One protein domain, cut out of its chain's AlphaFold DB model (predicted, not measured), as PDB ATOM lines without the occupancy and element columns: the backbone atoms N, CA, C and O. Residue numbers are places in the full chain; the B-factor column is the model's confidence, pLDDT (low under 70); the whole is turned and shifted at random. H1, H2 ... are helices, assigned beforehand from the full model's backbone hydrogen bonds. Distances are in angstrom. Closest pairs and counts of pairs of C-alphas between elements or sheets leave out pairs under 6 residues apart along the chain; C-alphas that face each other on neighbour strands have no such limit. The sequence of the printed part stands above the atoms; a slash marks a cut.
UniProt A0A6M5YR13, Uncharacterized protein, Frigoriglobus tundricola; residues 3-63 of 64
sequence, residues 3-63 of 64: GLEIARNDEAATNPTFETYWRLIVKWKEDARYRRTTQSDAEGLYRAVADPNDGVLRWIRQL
ATOM      1  N   GLY A   3      -6.371  29.288  23.839       79.19
ATOM      2  CA  GLY A   3      -5.385  28.224  23.577       79.19
ATOM      3  C   GLY A   3      -5.387  27.056  24.570       79.19
ATOM      4  O   GLY A   3      -5.043  25.942  24.193       79.19
ATOM      5  N   LEU A   4      -5.806  27.280  25.822       85.88
ATOM      6  CA  LEU A   4      -5.761  26.244  26.867       85.88
ATOM      7  C   LEU A   4      -6.764  25.113  26.621       85.88
ATOM      8  O   LEU A   4      -6.492  23.970  26.972       85.88
ATOM      9  N   GLU A   5      -7.911  25.418  26.010       89.31
ATOM     10  CA  GLU A   5      -8.889  24.389  25.651       89.31
ATOM     11  C   GLU A   5      -8.358  23.473  24.545       89.31
ATOM     12  O   GLU A   5      -8.494  22.257  24.647       89.31
ATOM     13  N   ILE A   6      -7.700  24.051  23.535       92.19
ATOM     14  CA  ILE A   6      -7.081  23.304  22.434       92.19
ATOM     15  C   ILE A   6      -5.948  22.426  22.975       92.19
ATOM     16  O   ILE A   6      -6.010  21.212  22.825       92.19
ATOM     17  N   ALA A   7      -5.000  23.006  23.719       93.06
ATOM     18  CA  ALA A   7      -3.875  22.270  24.303       93.06
ATOM     19  C   ALA A   7      -4.322  21.131  25.238       93.06
ATOM     20  O   ALA A   7      -3.676  20.088  25.319       93.06
ATOM     21  N   ARG A   8      -5.441  21.315  25.948       94.44
ATOM     22  CA  ARG A   8      -6.034  20.259  26.773       94.44
ATOM     23  C   ARG A   8      -6.619  19.150  25.904       94.44
ATOM     24  O   ARG A   8      -6.462  17.981  26.236       94.44
ATOM     25  N   ASN A   9      -7.342  19.508  24.845       94.56
ATOM     26  CA  ASN A   9      -7.941  18.529  23.941       94.56
ATOM     27  C   ASN A   9      -6.857  17.704  23.224       94.56
ATOM     28  O   ASN A   9      -7.036  16.499  23.082       94.56
ATOM     29  N   ASP A  10      -5.728  18.317  22.855       94.88
ATOM     30  CA  ASP A  10      -4.580  17.621  22.257       94.88
ATOM     31  C   ASP A  10      -3.923  16.630  23.238       94.88
ATOM     32  O   ASP A  10      -3.663  15.477  22.879       94.88
ATOM     33  N   GLU A  11      -3.714  17.030  24.500       95.31
ATOM     34  CA  GLU A  11      -3.216  16.116  25.543       95.31
ATOM     35  C   GLU A  11      -4.217  14.975  25.782       95.31
ATOM     36  O   GLU A  11      -3.835  13.811  25.799       95.31
ATOM     37  N   ALA A  12      -5.517  15.270  25.885       95.50
ATOM     38  CA  ALA A  12      -6.545  14.246  26.081       95.50
ATOM     39  C   ALA A  12      -6.649  13.264  24.899       95.50
ATOM     40  O   ALA A  12      -6.927  12.086  25.110       95.50
ATOM     41  N   ALA A  13      -6.400  13.720  23.668       96.12
ATOM     42  CA  ALA A  13      -6.412  12.865  22.483       96.12
ATOM     43  C   ALA A  13      -5.229  11.881  22.441       96.12
ATOM     44  O   ALA A  13      -5.339  10.815  21.836       96.12
ATOM     45  N   THR A  14      -4.106  12.229  23.070       95.81
ATOM     46  CA  THR A  14      -2.867  11.434  23.047       95.81
ATOM     47  C   THR A  14      -2.594  10.701  24.361       95.81
ATOM     48  O   THR A  14      -1.829   9.737  24.372       95.81
ATOM     49  N   ASN A  15      -3.263  11.096  25.447       96.44
ATOM     50  CA  ASN A  15      -3.101  10.542  26.783       96.44
ATOM     51  C   ASN A  15      -4.469  10.195  27.423       96.44
ATOM     52  O   ASN A  15      -5.098  11.028  28.085       96.44
ATOM     53  N   PRO A  16      -4.939   8.938  27.279       96.50
ATOM     54  CA  PRO A  16      -6.206   8.485  27.866       96.50
ATOM     55  C   PRO A  16      -6.235   8.529  29.403       96.50
ATOM     56  O   PRO A  16      -7.300   8.694  30.014       96.50
ATOM     57  N   THR A  17      -5.073   8.383  30.050       96.94
ATOM     58  CA  THR A  17      -4.947   8.507  31.507       96.94
ATOM     59  C   THR A  17      -5.181   9.949  31.932       96.94
ATOM     60  O   THR A  17      -6.004  10.197  32.817       96.94
ATOM     61  N   PHE A  18      -4.552  10.906  31.244       97.19
ATOM     62  CA  PHE A  18      -4.807  12.328  31.448       97.19
ATOM     63  C   PHE A  18      -6.280  12.669  31.221       97.19
ATOM     64  O   PHE A  18      -6.865  13.377  32.036       97.19
ATOM     65  N   GLU A  19      -6.928  12.134  30.179       97.25
ATOM     66  CA  GLU A  19      -8.364  12.358  29.968       97.25
ATOM     67  C   GLU A  19      -9.193  11.864  31.167       97.25
ATOM     68  O   GLU A  19     -10.095  12.559  31.649       97.25
ATOM     69  N   THR A  20      -8.875  10.677  31.683       96.81
ATOM     70  CA  THR A  20      -9.545  10.104  32.858       96.81
ATOM     71  C   THR A  20      -9.339  10.977  34.095       96.81
ATOM     72  O   THR A  20     -10.302  11.287  34.803       96.81
ATOM     73  N   TYR A  21      -8.106  11.422  34.332       97.00
ATOM     74  CA  TYR A  21      -7.762  12.331  35.421       97.00
ATOM     75  C   TYR A  21      -8.459  13.677  35.279       97.00
ATOM     76  O   TYR A  21      -9.078  14.145  36.234       97.00
ATOM     77  N   TRP A  22      -8.482  14.253  34.082       95.88
ATOM     78  CA  TRP A  22      -9.198  15.485  33.794       95.88
ATOM     79  C   TRP A  22     -10.689  15.351  34.119       95.88
ATOM     80  O   TRP A  22     -11.237  16.147  34.882       95.88
ATOM     81  N   ARG A  23     -11.344  14.293  33.618       95.12
ATOM     82  CA  ARG A  23     -12.759  13.991  33.898       95.12
ATOM     83  C   ARG A  23     -13.041  13.769  35.386       95.12
ATOM     84  O   ARG A  23     -14.177  13.991  35.812       95.12
ATOM     85  N   LEU A  24     -12.057  13.315  36.163       94.38
ATOM     86  CA  LEU A  24     -12.168  13.181  37.614       94.38
ATOM     87  C   LEU A  24     -12.080  14.548  38.301       94.38
ATOM     88  O   LEU A  24     -12.979  14.893  39.069       94.38
ATOM     89  N   ILE A  25     -11.048  15.348  38.004       92.62
ATOM     90  CA  ILE A  25     -10.827  16.612  38.717       92.62
ATOM     91  C   ILE A  25     -11.931  17.638  38.453       92.62
ATOM     92  O   ILE A  25     -12.317  18.357  39.368       92.62
ATOM     93  N   VAL A  26     -12.503  17.680  37.241       91.69
ATOM     94  CA  VAL A  26     -13.547  18.667  36.895       91.69
ATOM     95  C   VAL A  26     -14.867  18.415  37.621       91.69
ATOM     96  O   VAL A  26     -15.726  19.290  37.677       91.69
ATOM     97  N   LYS A  27     -15.047  17.212  38.177       89.19
ATOM     98  CA  LYS A  27     -16.206  16.864  39.006       89.19
ATOM     99  C   LYS A  27     -16.022  17.285  40.458       89.19
ATOM    100  O   LYS A  27     -17.013  17.337  41.192       89.19
ATOM    101  N   TRP A  28     -14.790  17.568  40.883       89.38
ATOM    102  CA  TRP A  28     -14.522  18.038  42.232       89.38
ATOM    103  C   TRP A  28     -15.076  19.449  42.404       89.38
ATOM    104  O   TRP A  28     -14.810  20.357  41.619       89.38
ATOM    105  N   LYS A  29     -15.881  19.621  43.449       86.88
ATOM    106  CA  LYS A  29     -16.443  20.908  43.851       86.88
ATOM    107  C   LYS A  29     -15.804  21.319  45.165       86.88
ATOM    108  O   LYS A  29     -15.537  20.458  45.996       86.88
ATOM    109  N   GLU A  30     -15.660  22.621  45.386       85.94
ATOM    110  CA  GLU A  30     -15.088  23.166  46.624       85.94
ATOM    111  C   GLU A  30     -15.764  22.606  47.888       85.94
ATOM    112  O   GLU A  30     -15.086  22.259  48.850       85.94
ATOM    113  N   ASP A  31     -17.086  22.420  47.863       86.31
ATOM    114  CA  ASP A  31     -17.857  21.872  48.986       86.31
ATOM    115  C   ASP A  31     -17.425  20.445  49.392       86.31
ATOM    116  O   ASP A  31     -17.537  20.059  50.555       86.31
ATOM    117  N   ALA A  32     -16.839  19.671  48.469       85.25
ATOM    118  CA  ALA A  32     -16.279  18.356  48.777       85.25
ATOM    119  C   ALA A  32     -15.110  18.433  49.775       85.25
ATOM    120  O   ALA A  32     -14.855  17.456  50.473       85.25
ATOM    121  N   ARG A  33     -14.445  19.591  49.905       83.94
ATOM    122  CA  ARG A  33     -13.386  19.836  50.897       83.94
ATOM    123  C   ARG A  33     -13.864  19.643  52.335       83.94
ATOM    124  O   ARG A  33     -13.079  19.238  53.187       83.94
ATOM    125  N   TYR A  34     -15.128  19.958  52.609       88.81
ATOM    126  CA  TYR A  34     -15.699  19.920  53.955       88.81
ATOM    127  C   TYR A  34     -16.508  18.646  54.223       88.81
ATOM    128  O   TYR A  34     -16.978  18.430  55.342       88.81
ATOM    129  N   ARG A  35     -16.665  17.779  53.216       86.75
ATOM    130  CA  ARG A  35     -17.349  16.492  53.349       86.75
ATOM    131  C   ARG A  35     -16.351  15.386  53.677       86.75
ATOM    132  O   ARG A  35     -15.201  15.412  53.251       86.75
ATOM    133  N   ARG A  36     -16.815  14.358  54.394       87.94
ATOM    134  CA  ARG A  36     -16.065  13.101  54.499       87.94
ATOM    135  C   ARG A  36     -16.111  12.393  53.149       87.94
ATOM    136  O   ARG A  36     -17.193  12.090  52.653       87.94
ATOM    137  N   THR A  37     -14.942  12.139  52.582       88.38
ATOM    138  CA  THR A  37     -14.759  11.333  51.374       88.38
ATOM    139  C   THR A  37     -14.094  10.011  51.743       88.38
ATOM    140  O   THR A  37     -13.507   9.895  52.825       88.38
ATOM    141  N   THR A  38     -14.219   8.995  50.894       92.75
ATOM    142  CA  THR A  38     -13.513   7.734  51.135       92.75
ATOM    143  C   THR A  38     -12.018   7.922  50.878       92.75
ATOM    144  O   THR A  38     -11.613   8.812  50.128       92.75
ATOM    145  N   GLN A  39     -11.175   7.087  51.487       93.44
ATOM    146  CA  GLN A  39      -9.739   7.110  51.197       93.44
ATOM    147  C   GLN A  39      -9.481   6.924  49.696       93.44
ATOM    148  O   GLN A  39      -8.721   7.691  49.113       93.44
ATOM    149  N   SER A  40     -10.179   5.978  49.066       93.69
ATOM    150  CA  SER A  40     -10.046   5.688  47.639       93.69
ATOM    151  C   SER A  40     -10.368   6.896  46.755       93.69
ATOM    152  O   SER A  40      -9.662   7.149  45.780       93.69
ATOM    153  N   ASP A  41     -11.396   7.673  47.105       90.81
ATOM    154  CA  ASP A  41     -11.742   8.902  46.380       90.81
ATOM    155  C   ASP A  41     -10.648   9.968  46.534       90.81
ATOM    156  O   ASP A  41     -10.255  10.607  45.554       90.81
ATOM    157  N   ALA A  42     -10.122  10.142  47.752       91.56
ATOM    158  CA  ALA A  42      -9.039  11.085  48.024       91.56
ATOM    159  C   ALA A  42      -7.747  10.701  47.287       91.56
ATOM    160  O   ALA A  42      -7.089  11.560  46.698       91.56
ATOM    161  N   GLU A  43      -7.400   9.414  47.272       94.56
ATOM    162  CA  GLU A  43      -6.253   8.885  46.533       94.56
ATOM    163  C   GLU A  43      -6.432   9.055  45.024       94.56
ATOM    164  O   GLU A  43      -5.485   9.441  44.338       94.56
ATOM    165  N   GLY A  44      -7.641   8.822  44.507       94.12
ATOM    166  CA  GLY A  44      -7.973   9.058  43.105       94.12
ATOM    167  C   GLY A  44      -7.777  10.520  42.712       94.12
ATOM    168  O   GLY A  44      -7.111  10.806  41.717       94.12
ATOM    169  N   LEU A  45      -8.294  11.448  43.522       93.94
ATOM    170  CA  LEU A  45      -8.124  12.884  43.302       93.94
ATOM    171  C   LEU A  45      -6.646  13.294  43.362       93.94
ATOM    172  O   LEU A  45      -6.171  14.021  42.489       93.94
ATOM    173  N   TYR A  46      -5.912  12.810  44.369       94.88
ATOM    174  CA  TYR A  46      -4.490  13.100  44.524       94.88
ATOM    175  C   TYR A  46      -3.688  12.618  43.315       94.88
ATOM    176  O   TYR A  46      -2.927  13.399  42.749       94.88
ATOM    177  N   ARG A  47      -3.889  11.370  42.876       96.44
ATOM    178  CA  ARG A  47      -3.210  10.819  41.693       96.44
ATOM    179  C   ARG A  47      -3.541  11.617  40.439       96.44
ATOM    180  O   ARG A  47      -2.628  12.014  39.730       96.44
ATOM    181  N   ALA A  48      -4.813  11.947  40.217       96.81
ATOM    182  CA  ALA A  48      -5.215  12.716  39.042       96.81
ATOM    183  C   ALA A  48      -4.531  14.089  38.937       96.81
ATOM    184  O   ALA A  48      -4.288  14.588  37.839       96.81
ATOM    185  N   VAL A  49      -4.190  14.696  40.075       96.38
ATOM    186  CA  VAL A  49      -3.451  15.961  40.110       96.38
ATOM    187  C   VAL A  49      -1.941  15.736  40.036       96.38
ATOM    188  O   VAL A  49      -1.273  16.403  39.247       96.38
ATOM    189  N   ALA A  50      -1.405  14.850  40.875       97.00
ATOM    190  CA  ALA A  50       0.017  14.763  41.196       97.00
ATOM    191  C   ALA A  50       0.787  13.685  40.423       97.00
ATOM    192  O   ALA A  50       2.003  13.593  40.604       97.00
ATOM    193  N   ASP A  51       0.121  12.868  39.601       97.19
ATOM    194  CA  ASP A  51       0.810  11.858  38.804       97.19
ATOM    195  C   ASP A  51       1.903  12.515  37.932       97.19
ATOM    196  O   ASP A  51       1.635  13.495  37.227       97.19
ATOM    197  N   PRO A  52       3.155  12.030  38.000       94.94
ATOM    198  CA  PRO A  52       4.278  12.682  37.339       94.94
ATOM    199  C   PRO A  52       4.255  12.541  35.811       94.94
ATOM    200  O   PRO A  52       4.910  13.335  35.134       94.94
ATOM    201  N   ASN A  53       3.533  11.556  35.271       94.44
ATOM    202  CA  ASN A  53       3.483  11.274  33.838       94.44
ATOM    203  C   ASN A  53       2.221  11.860  33.208       94.44
ATOM    204  O   ASN A  53       2.304  12.570  32.207       94.44
ATOM    205  N   ASP A  54       1.078  11.608  33.844       96.25
ATOM    206  CA  ASP A  54      -0.247  11.838  33.265       96.25
ATOM    207  C   ASP A  54      -1.076  12.853  34.068       96.25
ATOM    208  O   ASP A  54      -2.210  13.172  33.707       96.25
ATOM    209  N   GLY A  55      -0.538  13.357  35.182       95.38
ATOM    210  CA  GLY A  55      -1.253  14.227  36.109       95.38
ATOM    211  C   GLY A  55      -1.504  15.626  35.556       95.38
ATOM    212  O   GLY A  55      -0.699  16.209  34.823       95.38
ATOM    213  N   VAL A  56      -2.617  16.223  35.986       95.12
ATOM    214  CA  VAL A  56      -3.026  17.550  35.509       95.12
ATOM    215  C   VAL A  56      -2.018  18.636  35.897       95.12
ATOM    216  O   VAL A  56      -1.784  19.560  35.117       95.12
ATOM    217  N   LEU A  57      -1.363  18.527  37.060       94.94
ATOM    218  CA  LEU A  57      -0.351  19.504  37.469       94.94
ATOM    219  C   LEU A  57       0.866  19.499  36.534       94.94
ATOM    220  O   LEU A  57       1.426  20.561  36.262       94.94
ATOM    221  N   ARG A  58       1.269  18.325  36.031       95.31
ATOM    222  CA  ARG A  58       2.368  18.198  35.066       95.31
ATOM    223  C   ARG A  58       2.025  18.908  33.758       95.31
ATOM    224  O   ARG A  58       2.849  19.684  33.284       95.31
ATOM    225  N   TRP A  59       0.812  18.723  33.235       94.69
ATOM    226  CA  TRP A  59       0.340  19.415  32.027       94.69
ATOM    227  C   TRP A  59       0.272  20.941  32.211       94.69
ATOM    228  O   TRP A  59       0.819  21.680  31.397       94.69
ATOM    229  N   ILE A  60      -0.305  21.435  33.318       92.62
ATOM    230  CA  ILE A  60      -0.386  22.887  33.588       92.62
ATOM    231  C   ILE A  60       1.010  23.526  33.604       92.62
ATOM    232  O   ILE A  60       1.203  24.591  33.023       92.62
ATOM    233  N   ARG A  61       1.991  22.866  34.237       93.00
ATOM    234  CA  ARG A  61       3.381  23.349  34.325       93.00
ATOM    235  C   ARG A  61       4.104  23.438  32.981       93.00
ATOM    236  O   ARG A  61       5.121  24.105  32.916       93.00
ATOM    237  N   GLN A  62       3.638  22.755  31.937       89.31
ATOM    238  CA  GLN A  62       4.235  22.854  30.600       89.31
ATOM    239  C   GLN A  62       3.754  24.089  29.831       89.31
ATOM    240  O   GLN A  62       4.350  24.456  28.822       89.31
ATOM    241  N   LEU A  63       2.664  24.708  30.288       86.62
ATOM    242  CA  LEU A  63       1.997  25.823  29.619       86.62
ATOM    243  C   LEU A  63       2.250  27.175  30.311       86.62
ATOM    244  O   LEU A  63       1.673  28.177  29.888       86.62
TER     245      LEU A  63
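This is residues 3 to 63 of the 64 residues of an uncharacterized protein of Frigoriglobus tundricola (UniProt A0A6M5YR13). H2 is the middle of an elongated model: H1 makes a corner with it, H4 crosses it steeply, and H5 packs beyond H4; residues 29 to 40, with H3, stick out. The printed part has 61 residues with five named helices, H1 to H5 in order, and no named strand: all helix. It is only just compact, close to loose, radius of gyration of the C-alphas 12.2 A, spans 35 by 20 by 18 A.

H4 is residues 39 to 50, 15.9 A; H1, residues 3 to 14, 17.0 A, begins at C-alpha 3 (-5.385, 28.224, 23.577). H2 is residues 16 to 25, 14.3 A; H3, 30 to 34; H5, 56 to 62, ending at C-alpha 62 (4.235, 22.854, 30.600).

The hub H2 touches residues 45 to 49 of H4 at a steep tilt of 63 degrees, opposite ways; their closest C-alphas, Tyr 21 and Ala 48, are 4.4 A apart. H1 and H2 touch only at the corner, closest C-alphas Ala 12 and Glu 19, 4.7 A. H3 touches no helix. Every O i to N i+4 pair is within hydrogen-bond range in H1, H2, H4 and H5; H3 has 0 of 1, but 2 of 2 O i to N i+3 pairs.

The farthest C-alphas, Gly 3 and Arg 36, are 36.0 A apart. The printed part has no cut, the four links are tight, and no printed residue is under 70 in pLDDT.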